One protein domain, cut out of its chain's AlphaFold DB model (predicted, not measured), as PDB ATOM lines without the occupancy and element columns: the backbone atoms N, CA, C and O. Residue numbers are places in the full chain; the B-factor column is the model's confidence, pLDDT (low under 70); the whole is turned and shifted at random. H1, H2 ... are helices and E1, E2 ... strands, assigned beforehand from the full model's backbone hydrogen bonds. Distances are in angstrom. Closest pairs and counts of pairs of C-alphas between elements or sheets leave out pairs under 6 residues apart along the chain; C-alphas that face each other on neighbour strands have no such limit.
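This is residues 2 to 37 and 103 to 174 of the 187 residues of an uncharacterized protein of Phocaeicola vulgatus (UniProt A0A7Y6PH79). A long, narrow sheet of three strands has helix H1 along one face, with H2 and the short H3 packed on H1 and on each other; from the end of E2 the backbone runs out through H4 to H5, then folds back into E3. The printed part has 108 residues, with five named helices and three named strands in the order H1, H2, H3, E1, E2, H4, H5, E3; the sheet's order is E1, E2, E3, all antiparallel. The class is mixed, helices and strands, in two layers, with H1 on one face of the sheet. The whole is flat, spanning 46 by 39 by 16 A, and only just loose, close to compact, with a radius of gyration of the C-alphas of 16.1 A.

Start with H1, residues 2 to 17, which is on the sheet of E1, residues 120 to 127, E2, residues 133 to 142, and E3, residues 170 to 174. It lies over E2 and E3 at a height over the sheet of 10.0 A, and its closest C-alphas to E3 are those of Leu 4 and Val 173, 6.5 A. H2, residues 26 to 35, touches H1 residues 10 to 14, closest at the C-alphas of Ala 10 and Val 33, 6.7 A. H3, residues 105 to 109, touches H2, closest at the C-alphas of Ile 30 and Ala 105, 5.7 A. In the hairpin E1 and E2, look at N 122 and O 138, 2.9 A; between E2 and E3, at N 139 and O 173, 2.9 A. H4, residues 143 to 147, only grazes the sheet, and H5, residues 152 to 164, is close to H4 but not clearly touching, with the C-alphas of Leu 147 and Leu 155 closest at 7.4 A. Every O i to N i+4 pair is within hydrogen-bond range in H1, H2, H4 and H5; in H3 it is 0 of 1, beside 1 of 2 O i to N i+3 pairs.

Find C-alpha 2 at (-28.088, 45.384, 48.486); from there H1 runs 23.4 A. E1 measures 23.8 A, E2 29.7 A and H5 18.3 A. E3 ends at C-alpha 174, (-23.698, 42.283, 35.021).

The C-alphas of Gly 131 and Asn 151 are the two farthest apart, 49.2 A. Residues 38 to 102 are not printed, and C-alphas 37 and 103 are 15.7 A apart across this cut. Of the links that are printed whole, none is long, and no printed residue is under 70 in pLDDT.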
ATOM      1  N   ALA A   2     -28.840  46.337  47.641       89.56
ATOM      2  CA  ALA A   2     -28.088  45.384  48.486       89.56
ATOM      3  C   ALA A   2     -28.181  43.913  48.027       89.56
ATOM      4  O   ALA A   2     -27.169  43.248  47.852       89.56
ATOM      5  N   ARG A   3     -29.389  43.448  47.688       95.62
ATOM      6  CA  ARG A   3     -29.604  42.071  47.235       95.62
ATOM      7  C   ARG A   3     -28.902  41.707  45.916       95.62
ATOM      8  O   ARG A   3     -28.407  40.597  45.788       95.62
ATOM      9  N   LEU A   4     -28.812  42.631  44.957       97.44
ATOM     10  CA  LEU A   4     -28.072  42.401  43.705       97.44
ATOM     11  C   LEU A   4     -26.558  42.366  43.941       97.44
ATOM     12  O   LEU A   4     -25.852  41.620  43.269       97.44
ATOM     13  N   ILE A   5     -26.062  43.126  44.924       97.19
ATOM     14  CA  ILE A   5     -24.666  43.039  45.368       97.19
ATOM     15  C   ILE A   5     -24.400  41.651  45.961       97.19
ATOM     16  O   ILE A   5     -23.385  41.037  45.640       97.19
ATOM     17  N   ASP A   6     -25.326  41.128  46.766       97.94
ATOM     18  CA  ASP A   6     -25.210  39.787  47.341       97.94
ATOM     19  C   ASP A   6     -25.239  38.688  46.271       97.94
ATOM     20  O   ASP A   6     -24.415  37.775  46.326       97.94
ATOM     21  N   ILE A   7     -26.119  38.799  45.267       98.44
ATOM     22  CA  ILE A   7     -26.145  37.892  44.104       98.44
ATOM     23  C   ILE A   7     -24.810  37.947  43.355       98.44
ATOM     24  O   ILE A   7     -24.237  36.902  43.053       98.44
ATOM     25  N   ARG A   8     -24.281  39.152  43.096       98.31
ATOM     26  CA  ARG A   8     -22.976  39.331  42.444       98.31
ATOM     27  C   ARG A   8     -21.858  38.637  43.217       98.31
ATOM     28  O   ARG A   8     -21.074  37.922  42.604       98.31
ATOM     29  N   LYS A   9     -21.793  38.804  44.543       97.88
ATOM     30  CA  LYS A   9     -20.798  38.119  45.387       97.88
ATOM     31  C   LYS A   9     -20.886  36.596  45.246       97.88
ATOM     32  O   LYS A   9     -19.873  35.961  44.974       97.88
ATOM     33  N   ALA A  10     -22.087  36.020  45.358       98.25
ATOM     34  CA  ALA A  10     -22.272  34.575  45.208       98.25
ATOM     35  C   ALA A  10     -21.867  34.078  43.815       98.25
ATOM     36  O   ALA A  10     -21.195  33.058  43.709       98.25
ATOM     37  N   GLN A  11     -22.232  34.801  42.752       98.50
ATOM     38  CA  GLN A  11     -21.866  34.443  41.377       98.50
ATOM     39  C   GLN A  11     -20.354  34.474  41.149       98.50
ATOM     40  O   GLN A  11     -19.822  33.608  40.457       98.50
ATOM     41  N   LEU A  12     -19.648  35.443  41.737       97.81
ATOM     42  CA  LEU A  12     -18.189  35.525  41.657       97.81
ATOM     43  C   LEU A  12     -17.514  34.336  42.351       97.81
ATOM     44  O   LEU A  12     -16.616  33.728  41.768       97.81
ATOM     45  N   GLU A  13     -17.977  33.945  43.539       97.62
ATOM     46  CA  GLU A  13     -17.431  32.760  44.212       97.62
ATOM     47  C   GLU A  13     -17.817  31.454  43.520       97.62
ATOM     48  O   GLU A  13     -16.990  30.551  43.375       97.62
ATOM     49  N   TYR A  14     -19.047  31.366  43.009       98.06
ATOM     50  CA  TYR A  14     -19.479  30.240  42.190       98.06
ATOM     51  C   TYR A  14     -18.557  30.094  40.976       98.06
ATOM     52  O   TYR A  14     -18.028  29.011  40.722       98.06
ATOM     53  N   ARG A  15     -18.271  31.204  40.289       96.94
ATOM     54  CA  ARG A  15     -17.341  31.268  39.159       96.94
ATOM     55  C   ARG A  15     -15.943  30.769  39.505       96.94
ATOM     56  O   ARG A  15     -15.352  30.048  38.694       96.94
ATOM     57  N   ASN A  16     -15.422  31.142  40.672       95.00
ATOM     58  CA  ASN A  16     -14.095  30.725  41.130       95.00
ATOM     59  C   ASN A  16     -13.996  29.199  41.289       95.00
ATOM     60  O   ASN A  16     -12.959  28.620  40.971       95.00
ATOM     61  N   LEU A  17     -15.078  28.543  41.720       95.19
ATOM     62  CA  LEU A  17     -15.118  27.091  41.927       95.19
ATOM     63  C   LEU A  17     -15.611  26.288  40.710       95.19
ATOM     64  O   LEU A  17     -15.413  25.076  40.665       95.19
ATOM     65  N   HIS A  18     -16.198  26.939  39.701       96.00
ATOM     66  CA  HIS A  18     -16.821  26.278  38.544       96.00
ATOM     67  C   HIS A  18     -16.168  26.656  37.208       96.00
ATOM     68  O   HIS A  18     -16.847  26.890  36.206       96.00
ATOM     69  N   ASN A  19     -14.833  26.694  37.172       93.94
ATOM     70  CA  ASN A  19     -14.049  26.890  35.946       93.94
ATOM     71  C   ASN A  19     -14.461  28.142  35.154       93.94
ATOM     72  O   ASN A  19     -14.586  28.116  33.929       93.94
ATOM     73  N   GLY A  20     -14.720  29.244  35.856       94.75
ATOM     74  CA  GLY A  20     -15.068  30.502  35.212       94.75
ATOM     75  C   GLY A  20     -16.544  30.636  34.817       94.75
ATOM     76  O   GLY A  20     -16.885  31.680  34.260       94.75
ATOM     77  N   ARG A  21     -17.406  29.642  35.080       96.44
ATOM     78  CA  ARG A  21     -18.837  29.653  34.721       96.44
ATOM     79  C   ARG A  21     -19.720  30.208  35.836       96.44
ATOM     80  O   ARG A  21     -19.445  29.998  37.010       96.44
ATOM     81  N   TYR A  22     -20.817  30.844  35.447       98.25
ATOM     82  CA  TYR A  22     -21.887  31.286  36.343       98.25
ATOM     83  C   TYR A  22     -23.052  30.287  36.334       98.25
ATOM     84  O   TYR A  22     -23.071  29.364  35.515       98.25
ATOM     85  N   THR A  23     -24.039  30.479  37.210       98.38
ATOM     86  CA  THR A  23     -25.300  29.713  37.187       98.38
ATOM     87  C   THR A  23     -26.500  30.615  36.908       98.38
ATOM     88  O   THR A  23     -26.586  31.712  37.447       98.38
ATOM     89  N   ALA A  24     -27.446  30.166  36.082       97.75
ATOM     90  CA  ALA A  24     -28.712  30.873  35.860       97.75
ATOM     91  C   ALA A  24     -29.797  30.494  36.888       97.75
ATOM     92  O   ALA A  24     -30.837  31.140  36.954       97.75
ATOM     93  N   SER A  25     -29.568  29.459  37.704       98.38
ATOM     94  CA  SER A  25     -30.544  28.969  38.681       98.38
ATOM     95  C   SER A  25     -30.282  29.553  40.063       98.38
ATOM     96  O   SER A  25     -29.206  29.361  40.637       98.38
ATOM     97  N   PHE A  26     -31.294  30.214  40.631       98.56
ATOM     98  CA  PHE A  26     -31.247  30.632  42.030       98.56
ATOM     99  C   PHE A  26     -31.141  29.443  42.977       98.56
ATOM    100  O   PHE A  26     -30.438  29.563  43.968       98.56
ATOM    101  N   ASP A  27     -31.766  28.303  42.682       98.50
ATOM    102  CA  ASP A  27     -31.666  27.123  43.551       98.50
ATOM    103  C   ASP A  27     -30.232  26.603  43.611       98.50
ATOM    104  O   ASP A  27     -29.709  26.365  44.694       98.50
ATOM    105  N   THR A  28     -29.550  26.540  42.465       98.62
ATOM    106  CA  THR A  28     -28.130  26.173  42.411       98.62
ATOM    107  C   THR A  28     -27.250  27.197  43.125       98.62
ATOM    108  O   THR A  28     -26.329  26.820  43.842       98.62
ATOM    109  N   LEU A  29     -27.519  28.495  42.947       98.62
ATOM    110  CA  LEU A  29     -26.736  29.546  43.598       98.62
ATOM    111  C   LEU A  29     -26.933  29.545  45.123       98.62
ATOM    112  O   LEU A  29     -25.977  29.728  45.871       98.62
ATOM    113  N   ILE A  30     -28.165  29.327  45.583       98.56
ATOM    114  CA  ILE A  30     -28.526  29.265  47.002       98.56
ATOM    115  C   ILE A  30     -27.935  28.010  47.645       98.56
ATOM    116  O   ILE A  30     -27.339  28.114  48.717       98.56
ATOM    117  N   ASP A  31     -28.058  26.852  46.994       98.62
ATOM    118  CA  ASP A  31     -27.441  25.609  47.460       98.62
ATOM    119  C   ASP A  31     -25.922  25.765  47.582       98.62
ATOM    120  O   ASP A  31     -25.357  25.477  48.636       98.62
ATOM    121  N   PHE A  32     -25.278  26.350  46.568       98.38
ATOM    122  CA  PHE A  32     -23.857  26.676  46.611       98.38
ATOM    123  C   PHE A  32     -23.495  27.539  47.825       98.38
ATOM    124  O   PHE A  32     -22.575  27.202  48.567       98.38
ATOM    125  N   VAL A  33     -24.225  28.630  48.067       98.12
ATOM    126  CA  VAL A  33     -23.965  29.507  49.220       98.12
ATOM    127  C   VAL A  33     -24.090  28.739  50.540       98.12
ATOM    128  O   VAL A  33     -23.255  28.920  51.431       98.12
ATOM    129  N   LYS A  34     -25.093  27.862  50.658       97.69
ATOM    130  CA  LYS A  34     -25.370  27.078  51.869       97.69
ATOM    131  C   LYS A  34     -24.358  25.963  52.128       97.69
ATOM    132  O   LYS A  34     -24.081  25.669  53.288       97.69
ATOM    133  N   THR A  35     -23.847  25.317  51.083       97.00
ATOM    134  CA  THR A  35     -23.138  24.032  51.224       97.00
ATOM    135  C   THR A  35     -21.660  24.097  50.858       97.00
ATOM    136  O   THR A  35     -20.861  23.325  51.397       97.00
ATOM    137  N   ALA A  36     -21.264  25.010  49.969       96.94
ATOM    138  CA  ALA A  36     -19.900  25.057  49.470       96.94
ATOM    139  C   ALA A  36     -18.928  25.685  50.478       96.94
ATOM    140  O   ALA A  36     -19.289  26.465  51.366       96.94
ATOM    141  N   LYS A  37     -17.648  25.343  50.307       95.62
ATOM    142  CA  LYS A  37     -16.536  25.883  51.091       95.62
ATOM    143  C   LYS A  37     -15.463  26.451  50.173       95.62
ATOM    144  O   LYS A  37     -15.149  25.856  49.145       95.62
ATOM    145  N   PHE A 103     -27.003  35.674  57.751       96.06
ATOM    146  CA  PHE A 103     -27.502  35.819  56.384       96.06
ATOM    147  C   PHE A 103     -28.404  34.649  55.959       96.06
ATOM    148  O   PHE A 103     -28.013  33.484  56.003       96.06
ATOM    149  N   ASN A 104     -29.609  34.968  55.477       96.12
ATOM    150  CA  ASN A 104     -30.529  33.982  54.919       96.12
ATOM    151  C   ASN A 104     -30.314  33.832  53.404       96.12
ATOM    152  O   ASN A 104     -30.812  34.645  52.620       96.12
ATOM    153  N   ALA A 105     -29.642  32.762  52.984       96.88
ATOM    154  CA  ALA A 105     -29.388  32.486  51.572       96.88
ATOM    155  C   ALA A 105     -30.669  32.348  50.729       96.88
ATOM    156  O   ALA A 105     -30.685  32.820  49.596       96.88
ATOM    157  N   ASP A 106     -31.773  31.820  51.273       97.12
ATOM    158  CA  ASP A 106     -33.035  31.655  50.522       97.12
ATOM    159  C   ASP A 106     -33.636  32.986  50.069       97.12
ATOM    160  O   ASP A 106     -34.400  33.056  49.106       97.12
ATOM    161  N   SER A 107     -33.256  34.074  50.737       96.06
ATOM    162  CA  SER A 107     -33.700  35.409  50.365       96.06
ATOM    163  C   SER A 107     -32.964  35.990  49.148       96.06
ATOM    164  O   SER A 107     -33.383  37.033  48.652       96.06
ATOM    165  N   LEU A 108     -31.913  35.327  48.628       97.25
ATOM    166  CA  LEU A 108     -31.132  35.786  47.465       97.25
ATOM    167  C   LEU A 108     -31.998  36.086  46.242       97.25
ATOM    168  O   LEU A 108     -31.779  37.088  45.571       97.25
ATOM    169  N   ARG A 109     -32.997  35.242  45.981       97.88
ATOM    170  CA  ARG A 109     -33.868  35.354  44.806       97.88
ATOM    171  C   ARG A 109     -34.858  36.511  44.861       97.88
ATOM    172  O   ARG A 109     -35.308  36.939  43.809       97.88
ATOM    173  N   TYR A 110     -35.218  37.005  46.044       97.56
ATOM    174  CA  TYR A 110     -36.362  37.908  46.198       97.56
ATOM    175  C   TYR A 110     -35.959  39.378  46.193       97.56
ATOM    176  O   TYR A 110     -35.045  39.793  46.910       97.56
ATOM    177  N   VAL A 111     -36.701  40.184  45.435       96.69
ATOM    178  CA  VAL A 111     -36.558  41.640  45.419       96.69
ATOM    179  C   VAL A 111     -37.031  42.199  46.768       96.69
ATOM    180  O   VAL A 111     -38.183  41.972  47.151       96.69
ATOM    181  N   PRO A 112     -36.180  42.926  47.521       92.75
ATOM    182  CA  PRO A 112     -36.599  43.549  48.774       92.75
ATOM    183  C   PRO A 112     -37.787  44.488  48.547       92.75
ATOM    184  O   PRO A 112     -37.751  45.294  47.621       92.75
ATOM    185  N   PHE A 113     -38.819  44.374  49.388       88.62
ATOM    186  CA  PHE A 113     -40.085  45.116  49.267       88.62
ATOM    187  C   PHE A 113     -40.873  44.862  47.967       88.62
ATOM    188  O   PHE A 113     -41.875  45.520  47.722       88.62
ATOM    189  N   GLY A 114     -40.473  43.876  47.158       89.88
ATOM    190  CA  GLY A 114     -41.139  43.518  45.904       89.88
ATOM    191  C   GLY A 114     -42.278  42.510  46.061       89.88
ATOM    192  O   GLY A 114     -42.582  41.812  45.105       89.88
ATOM    193  N   ASN A 115     -42.863  42.353  47.255       90.62
ATOM    194  CA  ASN A 115     -43.990  41.440  47.519       90.62
ATOM    195  C   ASN A 115     -43.793  39.998  47.002       90.62
ATOM    196  O   ASN A 115     -44.701  39.393  46.440       90.62
ATOM    197  N   GLY A 116     -42.590  39.443  47.180       93.44
ATOM    198  CA  GLY A 116     -42.263  38.074  46.759       93.44
ATOM    199  C   GLY A 116     -41.854  37.931  45.291       93.44
ATOM    200  O   GLY A 116     -41.522  36.824  44.866       93.44
ATOM    201  N   VAL A 117     -41.808  39.028  44.527       96.44
ATOM    202  CA  VAL A 117     -41.221  39.031  43.182       96.44
ATOM    203  C   VAL A 117     -39.750  38.628  43.264       96.44
ATOM    204  O   VAL A 117     -39.008  39.058  44.153       96.44
ATOM    205  N   GLN A 118     -39.336  37.773  42.334       97.50
ATOM    206  CA  GLN A 118     -37.957  37.327  42.205       97.50
ATOM    207  C   GLN A 118     -37.202  38.183  41.189       97.50
ATOM    208  O   GLN A 118     -37.796  38.723  40.258       97.50
ATOM    209  N   PHE A 119     -35.887  38.293  41.363       98.38
ATOM    210  CA  PHE A 119     -35.019  38.820  40.316       98.38
ATOM    211  C   PHE A 119     -35.046  37.898  39.096       98.38
ATOM    212  O   PHE A 119     -35.170  36.680  39.214       98.38
ATOM    213  N   GLU A 120     -34.839  38.478  37.924       98.12
ATOM    214  CA  GLU A 120     -34.477  37.722  36.731       98.12
ATOM    215  C   GLU A 120     -32.972  37.461  36.764       98.12
ATOM    216  O   GLU A 120     -32.205  38.376  37.069       98.12
ATOM    217  N   MET A 121     -32.536  36.240  36.446       98.38
ATOM    218  CA  MET A 121     -31.119  35.881  36.392       98.38
ATOM    219  C   MET A 121     -30.831  35.010  35.173       98.38
ATOM    220  O   MET A 121     -31.519  34.023  34.927       98.38
ATOM    221  N   VAL A 122     -29.807  35.382  34.409       98.31
ATOM    222  CA  VAL A 122     -29.414  34.698  33.172       98.31
ATOM    223  C   VAL A 122     -27.898  34.613  33.058       98.31
ATOM    224  O   VAL A 122     -27.168  35.439  33.610       98.31
ATOM    225  N   THR A 123     -27.418  33.616  32.318       98.25
ATOM    226  CA  THR A 123     -25.993  33.415  32.032       98.25
ATOM    227  C   THR A 123     -25.775  33.111  30.561       98.25
ATOM    228  O   THR A 123     -26.599  32.435  29.949       98.25
ATOM    229  N   ARG A 124     -24.648  33.567  30.011       96.88
ATOM    230  CA  ARG A 124     -24.232  33.289  28.635       96.88
ATOM    231  C   ARG A 124     -22.802  32.786  28.649       96.88
ATOM    232  O   ARG A 124     -21.933  33.408  29.254       96.88
ATOM    233  N   SER A 125     -22.579  31.676  27.965       94.81
ATOM    234  CA  SER A 125     -21.252  31.144  27.683       94.81
ATOM    235  C   SER A 125     -21.008  31.236  26.188       94.81
ATOM    236  O   SER A 125     -21.846  30.812  25.397       94.81
ATOM    237  N   ASP A 126     -19.870  31.796  25.823       93.81
ATOM    238  CA  ASP A 126     -19.432  32.011  24.453       93.81
ATOM    239  C   ASP A 126     -17.902  31.877  24.384       93.81
ATOM    240  O   ASP A 126     -17.239  31.554  25.374       93.81
ATOM    241  N   THR A 127     -17.322  32.123  23.216       92.94
ATOM    242  CA  THR A 127     -15.881  32.152  22.988       92.94
ATOM    243  C   THR A 127     -15.499  33.490  22.366       92.94
ATOM    244  O   THR A 127     -16.097  33.940  21.393       92.94
ATOM    245  N   THR A 128     -14.491  34.160  22.924       89.88
ATOM    246  CA  THR A 128     -13.975  35.408  22.353       89.88
ATOM    247  C   THR A 128     -13.335  35.157  20.984       89.88
ATOM    248  O   THR A 128     -12.961  34.035  20.641       89.88
ATOM    249  N   LYS A 129     -13.079  36.230  20.224       89.56
ATOM    250  CA  LYS A 129     -12.328  36.154  18.955       89.56
ATOM    251  C   LYS A 129     -10.943  35.500  19.092       89.56
ATOM    252  O   LYS A 129     -10.423  34.985  18.113       89.56
ATOM    253  N   SER A 130     -10.348  35.526  20.288       91.50
ATOM    254  CA  SER A 130      -9.055  34.898  20.583       91.50
ATOM    255  C   SER A 130      -9.155  33.422  20.986       91.50
ATOM    256  O   SER A 130      -8.136  32.825  21.322       91.50
ATOM    257  N   GLY A 131     -10.353  32.828  20.991       90.50
ATOM    258  CA  GLY A 131     -10.566  31.440  21.409       90.50
ATOM    259  C   GLY A 131     -10.692  31.248  22.926       90.50
ATOM    260  O   GLY A 131     -10.791  30.114  23.388       90.50
ATOM    261  N   ALA A 132     -10.684  32.326  23.718       90.88
ATOM    262  CA  ALA A 132     -10.820  32.234  25.169       90.88
ATOM    263  C   ALA A 132     -12.300  32.106  25.577       90.88
ATOM    264  O   ALA A 132     -13.154  32.748  24.966       90.88
ATOM    265  N   PRO A 133     -12.632  31.330  26.624       93.25
ATOM    266  CA  PRO A 133     -14.008  31.222  27.097       93.25
ATOM    267  C   PRO A 133     -14.504  32.565  27.649       93.25
ATOM    268  O   PRO A 133     -13.872  33.170  28.517       93.25
ATOM    269  N   LEU A 134     -15.667  33.003  27.172       94.75
ATOM    270  CA  LEU A 134     -16.391  34.172  27.651       94.75
ATOM    271  C   LEU A 134     -17.630  33.707  28.414       94.75
ATOM    272  O   LEU A 134     -18.590  33.239  27.816       94.75
ATOM    273  N   ASN A 135     -17.628  33.861  29.732       97.12
ATOM    274  CA  ASN A 135     -18.808  33.609  30.554       97.12
ATOM    275  C   ASN A 135     -19.304  34.933  31.125       97.12
ATOM    276  O   ASN A 135     -18.516  35.690  31.693       97.12
ATOM    277  N   LEU A 136     -20.600  35.183  30.989       97.75
ATOM    278  CA  LEU A 136     -21.296  36.377  31.450       97.75
ATOM    279  C   LEU A 136     -22.493  35.968  32.306       97.75
ATOM    280  O   LEU A 136     -23.090  34.910  32.086       97.75
ATOM    281  N   PHE A 137     -22.856  36.814  33.264       98.31
ATOM    282  CA  PHE A 137     -24.127  36.715  33.970       98.31
ATOM    283  C   PHE A 137     -24.788  38.081  34.037       98.31
ATOM    284  O   PHE A 137     -24.126  39.114  33.958       98.31
ATOM    285  N   GLN A 138     -26.099  38.062  34.225       98.56
ATOM    286  CA  GLN A 138     -26.889  39.245  34.495       98.56
ATOM    287  C   GLN A 138     -27.963  38.892  35.516       98.56
ATOM    288  O   GLN A 138     -28.610  37.851  35.391       98.56
ATOM    289  N   ALA A 139     -28.172  39.760  36.502       98.50
ATOM    290  CA  ALA A 139     -29.349  39.716  37.362       98.50
ATOM    291  C   ALA A 139     -30.022  41.091  37.406       98.50
ATOM    292  O   ALA A 139     -29.335  42.113  37.486       98.50
ATOM    293  N   GLN A 140     -31.352  41.137  37.321       98.12
ATOM    294  CA  GLN A 140     -32.077  42.398  37.168       98.12
ATOM    295  C   GLN A 140     -33.492  42.387  37.757       98.12
ATOM    296  O   GLN A 140     -34.078  41.335  38.003       98.12
ATOM    297  N   THR A 141     -34.026  43.585  37.987       97.75
ATOM    298  CA  THR A 141     -35.432  43.830  38.331       97.75
ATOM    299  C   THR A 141     -35.872  45.176  37.748       97.75
ATOM    300  O   THR A 141     -35.108  46.146  37.851       97.75
ATOM    301  N   PRO A 142     -37.082  45.280  37.174       96.62
ATOM    302  CA  PRO A 142     -37.583  46.535  36.623       96.62
ATOM    303  C   PRO A 142     -38.006  47.512  37.732       96.62
ATOM    304  O   PRO A 142     -38.210  47.110  38.884       96.62
ATOM    305  N   TYR A 143     -38.126  48.801  37.396       95.31
ATOM    306  CA  TYR A 143     -38.510  49.851  38.351       95.31
ATOM    307  C   TYR A 143     -39.845  49.573  39.044       95.31
ATOM    308  O   TYR A 143     -39.976  49.777  40.249       95.31
ATOM    309  N   GLU A 144     -40.823  49.074  38.300       93.19
ATOM    310  CA  GLU A 144     -42.184  48.796  38.754       93.19
ATOM    311  C   GLU A 144     -42.215  47.872  39.969       93.19
ATOM    312  O   GLU A 144     -43.059  48.038  40.847       93.19
ATOM    313  N   THR A 145     -41.266  46.937  40.059       94.75
ATOM    314  CA  THR A 145     -41.212  45.961  41.148       94.75
ATOM    315  C   THR A 145     -40.976  46.606  42.510       94.75
ATOM    316  O   THR A 145     -41.471  46.099  43.510       94.75
ATOM    317  N   TYR A 146     -40.220  47.705  42.572       91.69
ATOM    318  CA  TYR A 146     -39.809  48.314  43.843       91.69
ATOM    319  C   TYR A 146     -40.167  49.803  43.970       91.69
ATOM    320  O   TYR A 146     -40.033  50.364  45.055       91.69
ATOM    321  N   LEU A 147     -40.641  50.436  42.892       91.75
ATOM    322  CA  LEU A 147     -41.146  51.815  42.866       91.75
ATOM    323  C   LEU A 147     -42.649  51.895  42.560       91.75
ATOM    324  O   LEU A 147     -43.186  52.995  42.491       91.75
ATOM    325  N   GLY A 148     -43.349  50.768  42.385       83.56
ATOM    326  CA  GLY A 148     -44.756  50.752  41.958       83.56
ATOM    327  C   GLY A 148     -45.747  51.459  42.896       83.56
ATOM    328  O   GLY A 148     -46.833  51.820  42.461       83.56
ATOM    329  N   GLY A 149     -45.380  51.689  44.162       82.81
ATOM    330  CA  GLY A 149     -46.181  52.462  45.123       82.81
ATOM    331  C   GLY A 149     -45.936  53.977  45.098       82.81
ATOM    332  O   GLY A 149     -46.531  54.693  45.901       82.81
ATOM    333  N   LEU A 150     -45.040  54.465  44.234       88.31
ATOM    334  CA  LEU A 150     -44.728  55.889  44.082       88.31
ATOM    335  C   LEU A 150     -45.606  56.547  43.006       88.31
ATOM    336  O   LEU A 150     -46.442  55.905  42.369       88.31
ATOM    337  N   ASN A 151     -45.416  57.852  42.797       93.12
ATOM    338  CA  ASN A 151     -46.144  58.612  41.787       93.12
ATOM    339  C   ASN A 151     -45.917  58.023  40.381       93.12
ATOM    340  O   ASN A 151     -44.793  57.954  39.877       93.12
ATOM    341  N   THR A 152     -47.007  57.625  39.730       92.62
ATOM    342  CA  THR A 152     -46.985  56.959  38.422       92.62
ATOM    343  C   THR A 152     -46.440  57.849  37.306       92.62
ATOM    344  O   THR A 152     -45.778  57.341  36.402       92.62
ATOM    345  N   GLN A 153     -46.648  59.169  37.377       94.25
ATOM    346  CA  GLN A 153     -46.109  60.118  36.401       94.25
ATOM    347  C   GLN A 153     -44.595  60.283  36.557       94.25
ATOM    348  O   GLN A 153     -43.873  60.314  35.563       94.25
ATOM    349  N   GLU A 154     -44.097  60.357  37.791       94.12
ATOM    350  CA  GLU A 154     -42.654  60.428  38.052       94.12
ATOM    351  C   GLU A 154     -41.947  59.153  37.587       94.12
ATOM    352  O   GLU A 154     -40.902  59.224  36.937       94.12
ATOM    353  N   LEU A 155     -42.553  57.987  37.837       94.25
ATOM    354  CA  LEU A 155     -42.050  56.707  37.345       94.25
ATOM    355  C   LEU A 155     -42.044  56.645  35.808       94.25
ATOM    356  O   LEU A 155     -41.063  56.193  35.214       94.25
ATOM    357  N   ALA A 156     -43.099  57.131  35.148       94.88
ATOM    358  CA  ALA A 156     -43.151  57.211  33.690       94.88
ATOM    359  C   ALA A 156     -42.058  58.138  33.128       94.88
ATOM    360  O   ALA A 156     -41.355  57.752  32.193       94.88
ATOM    361  N   ASN A 157     -41.857  59.310  33.738       95.19
ATOM    362  CA  ASN A 157     -40.817  60.264  33.344       95.19
ATOM    363  C   ASN A 157     -39.407  59.670  33.512       95.19
ATOM    364  O   ASN A 157     -38.557  59.824  32.633       95.19
ATOM    365  N   LEU A 158     -39.162  58.950  34.613       94.88
ATOM    366  CA  LEU A 158     -37.897  58.252  34.854       94.88
ATOM    367  C   LEU A 158     -37.625  57.195  33.776       94.88
ATOM    368  O   LEU A 158     -36.516  57.124  33.243       94.88
ATOM    369  N   LYS A 159     -38.632  56.382  33.438       96.12
ATOM    370  CA  LYS A 159     -38.518  55.358  32.391       96.12
ATOM    371  C   LYS A 159     -38.265  55.962  31.015       96.12
ATOM    372  O   LYS A 159     -37.419  55.446  30.285       96.12
ATOM    373  N   ASP A 160     -38.968  57.037  30.666       96.81
ATOM    374  CA  ASP A 160     -38.779  57.741  29.395       96.81
ATOM    375  C   ASP A 160     -37.342  58.268  29.268       96.81
ATOM    376  O   ASP A 160     -36.664  57.992  28.276       96.81
ATOM    377  N   LEU A 161     -36.830  58.923  30.316       96.50
ATOM    378  CA  LEU A 161     -35.447  59.399  30.357       96.50
ATOM    379  C   LEU A 161     -34.437  58.254  30.191       96.50
ATOM    380  O   LEU A 161     -33.537  58.345  29.357       96.50
ATOM    381  N   GLN A 162     -34.576  57.169  30.956       96.12
ATOM    382  CA  GLN A 162     -33.640  56.040  30.892       96.12
ATOM    383  C   GLN A 162     -33.680  55.331  29.536       96.12
ATOM    384  O   GLN A 162     -32.632  54.991  28.987       96.12
ATOM    385  N   THR A 163     -34.873  55.182  28.960       96.00
ATOM    386  CA  THR A 163     -35.058  54.613  27.620       96.00
ATOM    387  C   THR A 163     -34.353  55.458  26.561       96.00
ATOM    388  O   THR A 163     -33.608  54.916  25.746       96.00
ATOM    389  N   LYS A 164     -34.504  56.791  26.608       97.19
ATOM    390  CA  LYS A 164     -33.808  57.728  25.704       97.19
ATOM    391  C   LYS A 164     -32.285  57.662  25.831       97.19
ATOM    392  O   LYS A 164     -31.582  57.904  24.856       97.19
ATOM    393  N   LEU A 165     -31.779  57.312  27.012       95.62
ATOM    394  CA  LEU A 165     -30.353  57.096  27.270       95.62
ATOM    395  C   LEU A 165     -29.872  55.677  26.916       95.62
ATOM    396  O   LEU A 165     -28.704  55.368  27.143       95.62
ATOM    397  N   GLY A 166     -30.745  54.801  26.403       94.25
ATOM    398  CA  GLY A 166     -30.411  53.406  26.096       94.25
ATOM    399  C   GLY A 166     -30.100  52.560  27.336       94.25
ATOM    400  O   GLY A 166     -29.413  51.544  27.236       94.25
ATOM    401  N   LYS A 167     -30.565  52.980  28.517       94.44
ATOM    402  CA  LYS A 167     -30.303  52.316  29.800       94.44
ATOM    403  C   LYS A 167     -31.460  51.405  30.198       94.44
ATOM    404  O   LYS A 167     -32.624  51.659  29.890       94.44
ATOM    405  N   TYR A 168     -31.143  50.347  30.943       96.31
ATOM    406  CA  TYR A 168     -32.161  49.467  31.510       96.31
ATOM    407  C   TYR A 168     -33.038  50.215  32.527       96.31
ATOM    408  O   TYR A 168     -32.523  50.854  33.446       96.31
ATOM    409  N   CYS A 169     -34.360  50.097  32.380       97.00
ATOM    410  CA  CYS A 169     -35.356  50.713  33.257       97.00
ATOM    411  C   CYS A 169     -35.548  49.914  34.556       97.00
ATOM    412  O   CYS A 169     -36.599  49.320  34.798       97.00
ATOM    413  N   GLY A 170     -34.512  49.874  35.385       96.12
ATOM    414  CA  GLY A 170     -34.519  49.129  36.635       96.12
ATOM    415  C   GLY A 170     -33.140  49.075  37.273       96.12
ATOM    416  O   GLY A 170     -32.255  49.869  36.951       96.12
ATOM    417  N   LEU A 171     -32.942  48.098  38.154       97.31
ATOM    418  CA  LEU A 171     -31.616  47.747  38.660       97.31
ATOM    419  C   LEU A 171     -31.109  46.514  37.929       97.31
ATOM    420  O   LEU A 171     -31.830  45.525  37.803       97.31
ATOM    421  N   ARG A 172     -29.850  46.564  37.499       97.69
ATOM    422  CA  ARG A 172     -29.163  45.460  36.829       97.69
ATOM    423  C   ARG A 172     -27.741  45.348  37.352       97.69
ATOM    424  O   ARG A 172     -27.076  46.361  37.545       97.69
ATOM    425  N   VAL A 173     -27.281  44.117  37.533       98.31
ATOM    426  CA  VAL A 173     -25.872  43.785  37.741       98.31
ATOM    427  C   VAL A 173     -25.411  42.804  36.680       98.31
ATOM    428  O   VAL A 173     -26.150  41.881  36.336       98.31
ATOM    429  N   GLY A 174     -24.197  43.014  36.178       97.56
ATOM    430  CA  GLY A 174     -23.698  42.283  35.021       97.56
ATOM    431  C   GLY A 174     -24.395  42.685  33.726       97.56
ATOM    432  O   GLY A 174     -25.306  43.515  33.708       97.56
TER     433      GLY A 174